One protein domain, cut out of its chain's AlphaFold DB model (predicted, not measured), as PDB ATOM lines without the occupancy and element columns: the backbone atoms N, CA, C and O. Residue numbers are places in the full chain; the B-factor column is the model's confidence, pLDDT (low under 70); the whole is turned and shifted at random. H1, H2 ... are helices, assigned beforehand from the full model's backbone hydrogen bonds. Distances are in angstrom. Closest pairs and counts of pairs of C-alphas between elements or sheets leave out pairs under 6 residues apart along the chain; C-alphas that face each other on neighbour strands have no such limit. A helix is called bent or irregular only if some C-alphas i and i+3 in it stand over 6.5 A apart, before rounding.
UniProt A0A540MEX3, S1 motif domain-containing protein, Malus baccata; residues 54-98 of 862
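Overview. This is residues 54 to 98 of the 862 residues of the protein "S1 motif domain-containing protein" of Malus baccata (UniProt A0A540MEX3). Three short helices make a flat zigzag: H1 and H2 form a hairpin that opens as a narrow V, and H3 packs on the other side of H2, crossing it steeply. H2 is in the middle, with H1 and H3 apart from each other. The printed part has 45 residues with three named helices, in the order H1, H2, H3, and no named strand, and its class is all helix. The whole is compact, with a radius of gyration of the C-alphas of 10.0 A, and its C-alphas span 23 by 22 by 12 A.

Along the chain. Find C-alpha 54 at (166.053, 75.434, 138.526); here H1 begins, and it runs over residues 54 to 65, 16.7 A from first to last C-alpha. Next look at Pro 69, whose C-alpha is at (162.319, 63.277, 146.556); H2 begins there and covers residues 69 to 81, 18.0 A from first to last C-alpha. With 13 residues it is the longest helix. Then go on to Tyr 87, where H3 begins; it covers residues 87 to 96, 14.1 A long, and ends at C-alpha 96 at (149.239, 54.667, 140.856). No helix is bent.

Arrangement. Begin with H1 and H2, which touch: their closest C-alphas, those of Gly 62 and Thr 72, are 6.0 A apart. Their lines stand at a shallow tilt of 34.9 degrees, only just short of steep, and they run opposite ways, a helical hairpin. Walk on to H2 and H3, which also touch, with the C-alphas of Lys 75 and Tyr 87 closest at 6.0 A. These two run opposite ways at a steep tilt of 58 degrees, and their centres are 9.9 A apart. H1 and H3 are apart. Look along the backbones of H1, H2 and H3: every pair of O i and N i+4 inside them is within hydrogen-bond range.

Size, cuts and confidence. The two C-alphas farthest apart are those of Leu 54 and Lys 96, at 26.8 A, and from the first to the last printed C-alpha, Leu 54 to Lys 98, you will find 26.3 A. The outline is flat. The printed part has no cut, and both links are tight, with 3 residues between H1 and H2 and 5 between H2 and H3. In the B-factor column the mean pLDDT of the printed part is 79.7; the model's confidence is low, under 70, at residues 97 to 98, which follow H3.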
ATOM      1  N   LEU A  54     167.478  75.338 138.192       72.00
ATOM      2  CA  LEU A  54     166.053  75.434 138.526       72.00
ATOM      3  C   LEU A  54     165.510  74.108 139.084       72.00
ATOM      4  O   LEU A  54     165.000  74.091 140.202       72.00
ATOM      5  N   ASP A  55     165.707  72.992 138.371       82.62
ATOM      6  CA  ASP A  55     165.333  71.646 138.828       82.62
ATOM      7  C   ASP A  55     165.942  71.327 140.217       82.62
ATOM      8  O   ASP A  55     165.304  70.734 141.088       82.62
ATOM      9  N   GLN A  56     167.190  71.750 140.457       79.00
ATOM     10  CA  GLN A  56     167.877  71.579 141.742       79.00
ATOM     11  C   GLN A  56     167.284  72.442 142.866       79.00
ATOM     12  O   GLN A  56     167.360  72.051 144.034       79.00
ATOM     13  N   MET A  57     166.704  73.604 142.551       76.50
ATOM     14  CA  MET A  57     165.968  74.419 143.521       76.50
ATOM     15  C   MET A  57     164.593  73.821 143.824       76.50
ATOM     16  O   MET A  57     164.240  73.729 144.998       76.50
ATOM     17  N   GLU A  58     163.872  73.308 142.823       80.31
ATOM     18  CA  GLU A  58     162.602  72.593 143.031       80.31
ATOM     19  C   GLU A  58     162.801  71.339 143.911       80.31
ATOM     20  O   GLU A  58     162.034  71.103 144.844       80.31
ATOM     21  N   LEU A  59     163.912  70.605 143.746       82.94
ATOM     22  CA  LEU A  59     164.274  69.485 144.632       82.94
ATOM     23  C   LEU A  59     164.637  69.891 146.065       82.94
ATOM     24  O   LEU A  59     164.354  69.144 147.007       82.94
ATOM     25  N   LYS A  60     165.266  71.056 146.258       79.25
ATOM     26  CA  LYS A  60     165.508  71.609 147.602       79.25
ATOM     27  C   LYS A  60     164.193  72.042 148.252       79.25
ATOM     28  O   LYS A  60     163.992  71.764 149.430       79.25
ATOM     29  N   PHE A  61     163.294  72.654 147.485       78.62
ATOM     30  CA  PHE A  61     161.968  73.084 147.924       78.62
ATOM     31  C   PHE A  61     161.085  71.898 148.345       78.62
ATOM     32  O   PHE A  61     160.586  71.888 149.470       78.62
ATOM     33  N   GLY A  62     160.997  70.844 147.523       79.75
ATOM     34  CA  GLY A  62     160.301  69.603 147.884       79.75
ATOM     35  C   GLY A  62     160.844  68.983 149.177       79.75
ATOM     36  O   GLY A  62     160.076  68.659 150.082       79.75
ATOM     37  N   ARG A  63     162.178  68.929 149.338       78.44
ATOM     38  CA  ARG A  63     162.814  68.452 150.581       78.44
ATOM     39  C   ARG A  63     162.475  69.315 151.804       78.44
ATOM     40  O   ARG A  63     162.291  68.757 152.879       78.44
ATOM     41  N   LEU A  64     162.392  70.640 151.658       78.31
ATOM     42  CA  LEU A  64     162.029  71.562 152.747       78.31
ATOM     43  C   LEU A  64     160.559  71.425 153.178       78.31
ATOM     44  O   LEU A  64     160.249  71.643 154.344       78.31
ATOM     45  N   ILE A  65     159.672  71.029 152.262       77.38
ATOM     46  CA  ILE A  65     158.254  70.740 152.540       77.38
ATOM     47  C   ILE A  65     158.052  69.307 153.081       77.38
ATOM     48  O   ILE A  65     156.990  68.983 153.609       77.38
ATOM     49  N   GLY A  66     159.076  68.449 153.004       78.25
ATOM     50  CA  GLY A  66     158.998  67.042 153.410       78.25
ATOM     51  C   GLY A  66     158.387  66.123 152.347       78.25
ATOM     52  O   GLY A  66     157.913  65.037 152.677       78.25
ATOM     53  N   GLU A  67     158.384  66.541 151.077       82.06
ATOM     54  CA  GLU A  67     157.939  65.715 149.954       82.06
ATOM     55  C   GLU A  67     158.933  64.575 149.660       82.06
ATOM     56  O   GLU A  67     160.153  64.730 149.783       82.06
ATOM     57  N   ASP A  68     158.414  63.420 149.227       83.06
ATOM     58  CA  ASP A  68     159.224  62.317 148.703       83.06
ATOM     59  C   ASP A  68     160.111  62.819 147.543       83.06
ATOM     60  O   ASP A  68     159.577  63.188 146.494       83.06
ATOM     61  N   PRO A  69     161.456  62.740 147.614       81.06
ATOM     62  CA  PRO A  69     162.319  63.277 146.556       81.06
ATOM     63  C   PRO A  69     162.102  62.581 145.203       81.06
ATOM     64  O   PRO A  69     162.367  63.156 144.153       81.06
ATOM     65  N   LYS A  70     161.573  61.350 145.204       82.94
ATOM     66  CA  LYS A  70     161.172  60.631 143.983       82.94
ATOM     67  C   LYS A  70     159.902  61.202 143.347       82.94
ATOM     68  O   LYS A  70     159.783  61.139 142.126       82.94
ATOM     69  N   LEU A  71     158.981  61.743 144.148       84.50
ATOM     70  CA  LEU A  71     157.800  62.449 143.655       84.50
ATOM     71  C   LEU A  71     158.209  63.808 143.083       84.50
ATOM     72  O   LEU A  71     157.808  64.116 141.967       84.50
ATOM     73  N   THR A  72     159.074  64.563 143.767       85.31
ATOM     74  CA  THR A  72     159.586  65.844 143.253       85.31
ATOM     75  C   THR A  72     160.363  65.661 141.938       85.31
ATOM     76  O   THR A  72     160.093  66.360 140.967       85.31
ATOM     77  N   ILE A  73     161.241  64.646 141.827       84.19
ATOM     78  CA  ILE A  73     161.892  64.287 140.546       84.19
ATOM     79  C   ILE A  73     160.849  63.942 139.469       84.19
ATOM     80  O   ILE A  73     160.981  64.372 138.325       84.19
ATOM     81  N   ALA A  74     159.800  63.182 139.809       83.06
ATOM     82  CA  ALA A  74     158.745  62.837 138.855       83.06
ATOM     83  C   ALA A  74     157.918  64.060 138.416       83.06
ATOM     84  O   ALA A  74     157.544  64.135 137.248       83.06
ATOM     85  N   LYS A  75     157.674  65.025 139.314       86.62
ATOM     86  CA  LYS A  75     157.022  66.313 139.031       86.62
ATOM     87  C   LYS A  75     157.847  67.146 138.046       86.62
ATOM     88  O   LYS A  75     157.329  67.467 136.977       86.62
ATOM     89  N   ILE A  76     159.134  67.354 138.326       85.69
ATOM     90  CA  ILE A  76     160.084  68.044 137.436       85.69
ATOM     91  C   ILE A  76     160.122  67.377 136.057       85.69
ATOM     92  O   ILE A  76     159.837  68.018 135.048       85.69
ATOM     93  N   LEU A  77     160.423  66.074 135.991       82.31
ATOM     94  CA  LEU A  77     160.534  65.353 134.717       82.31
ATOM     95  C   LEU A  77     159.199  65.305 133.957       82.31
ATOM     96  O   LEU A  77     159.193  65.379 132.731       82.31
ATOM     97  N   GLY A  78     158.068  65.230 134.665       81.19
ATOM     98  CA  GLY A  78     156.731  65.276 134.075       81.19
ATOM     99  C   GLY A  78     156.415  66.625 133.425       81.19
ATOM    100  O   GLY A  78     155.954  66.644 132.285       81.19
ATOM    101  N   ARG A  79     156.729  67.743 134.097       80.69
ATOM    102  CA  ARG A  79     156.599  69.108 133.548       80.69
ATOM    103  C   ARG A  79     157.582  69.365 132.402       80.69
ATOM    104  O   ARG A  79     157.215  69.982 131.409       80.69
ATOM    105  N   LYS A  80     158.815  68.859 132.514       82.94
ATOM    106  CA  LYS A  80     159.879  69.003 131.504       82.94
ATOM    107  C   LYS A  80     159.606  68.188 130.235       82.94
ATOM    108  O   LYS A  80     160.026  68.591 129.156       82.94
ATOM    109  N   ALA A  81     158.868  67.081 130.352       75.88
ATOM    110  CA  ALA A  81     158.341  66.320 129.218       75.88
ATOM    111  C   ALA A  81     157.022  66.896 128.662       75.88
ATOM    112  O   ALA A  81     156.798  66.831 127.458       75.88
ATOM    113  N   ASN A  82     156.148  67.443 129.515       77.19
ATOM    114  CA  ASN A  82     154.851  68.011 129.133       77.19
ATOM    115  C   ASN A  82     154.578  69.328 129.895       77.19
ATOM    116  O   ASN A  82     154.031  69.284 131.002       77.19
ATOM    117  N   PRO A  83     154.880  70.505 129.307       78.38
ATOM    118  CA  PRO A  83     154.684  71.812 129.954       78.38
ATOM    119  C   PRO A  83     153.232  72.154 130.333       78.38
ATOM    120  O   PRO A  83     153.006  73.013 131.182       78.38
ATOM    121  N   GLU A  84     152.251  71.449 129.764       72.94
ATOM    122  CA  GLU A  84     150.816  71.583 130.071       72.94
ATOM    123  C   GLU A  84     150.327  70.621 131.176       72.94
ATOM    124  O   GLU A  84     149.198  70.729 131.652       72.94
ATOM    125  N   ALA A  85     151.145  69.657 131.621       78.12
ATOM    126  CA  ALA A  85     150.712  68.657 132.599       78.12
ATOM    127  C   ALA A  85     150.603  69.247 134.017       78.12
ATOM    128  O   ALA A  85     151.559  69.830 134.533       78.12
ATOM    129  N   SER A  86     149.464  69.052 134.689       83.50
ATOM    130  CA  SER A  86     149.296  69.467 136.089       83.50
ATOM    131  C   SER A  86     150.115  68.588 137.040       83.50
ATOM    132  O   SER A  86     150.087  67.356 136.943       83.50
ATOM    133  N   TYR A  87     150.762  69.207 138.036       81.25
ATOM    134  CA  TYR A  87     151.438  68.501 139.133       81.25
ATOM    135  C   TYR A  87     150.535  67.463 139.817       81.25
ATOM    136  O   TYR A  87     151.007  66.382 140.167       81.25
ATOM    137  N   MET A  88     149.233  67.749 139.939       78.81
ATOM    138  CA  MET A  88     148.250  66.835 140.531       78.81
ATOM    139  C   MET A  88     148.060  65.546 139.724       78.81
ATOM    140  O   MET A  88     147.771  64.500 140.301       78.81
ATOM    141  N   ASP A  89     148.188  65.591 138.399       76.50
ATOM    142  CA  ASP A  89     147.999  64.416 137.541       76.50
ATOM    143  C   ASP A  89     149.284  63.594 137.416       76.50
ATOM    144  O   ASP A  89     149.234  62.359 137.434       76.50
ATOM    145  N   ILE A  90     150.439  64.268 137.431       82.75
ATOM    146  CA  ILE A  90     151.746  63.623 137.588       82.75
ATOM    147  C   ILE A  90     151.793  62.860 138.924       82.75
ATOM    148  O   ILE A  90     152.120  61.672 138.938       82.75
ATOM    149  N   GLU A  91     151.367  63.481 140.027       82.88
ATOM    150  CA  GLU A  91     151.319  62.863 141.360       82.88
ATOM    151  C   GLU A  91     150.375  61.650 141.426       82.88
ATOM    152  O   GLU A  91     150.777  60.570 141.877       82.88
ATOM    153  N   LYS A  92     149.151  61.770 140.889       82.62
ATOM    154  CA  LYS A  92     148.228  60.627 140.739       82.62
ATOM    155  C   LYS A  92     148.880  59.479 139.963       82.62
ATOM    156  O   LYS A  92     148.705  58.319 140.341       82.62
ATOM    157  N   SER A  93     149.629  59.773 138.895       74.75
ATOM    158  CA  SER A  93     150.318  58.750 138.098       74.75
ATOM    159  C   SER A  93     151.460  58.073 138.871       74.75
ATOM    160  O   SER A  93     151.570  56.844 138.849       74.75
ATOM    161  N   PHE A  94     152.243  58.842 139.636       82.38
ATOM    162  CA  PHE A  94     153.358  58.355 140.449       82.38
ATOM    163  C   PHE A  94     152.889  57.364 141.523       82.38
ATOM    164  O   PHE A  94     153.406  56.243 141.611       82.38
ATOM    165  N   TYR A  95     151.854  57.724 142.290       79.50
ATOM    166  CA  TYR A  95     151.298  56.842 143.318       79.50
ATOM    167  C   TYR A  95     150.582  55.621 142.721       79.50
ATOM    168  O   TYR A  95     150.771  54.503 143.208       79.50
ATOM    169  N   LYS A  96     149.848  55.783 141.608       79.12
ATOM    170  CA  LYS A  96     149.239  54.667 140.856       79.12
ATOM    171  C   LYS A  96     150.285  53.652 140.373       79.12
ATOM    172  O   LYS A  96     150.023  52.449 140.394       79.12
ATOM    173  N   ASN A  97     151.486  54.119 140.028       66.06
ATOM    174  CA  ASN A  97     152.619  53.303 139.585       66.06
ATOM    175  C   ASN A  97     153.548  52.841 140.733       66.06
ATOM    176  O   ASN A  97     154.627  52.301 140.475       66.06
ATOM    177  N   LYS A  98     153.139  53.016 142.002       66.31
ATOM    178  CA  LYS A  98     153.901  52.640 143.212       66.31
ATOM    179  C   LYS A  98     155.323  53.227 143.258       66.31
ATOM    180  O   LYS A  98     156.261  52.546 143.671       66.31
TER     181      LYS A  98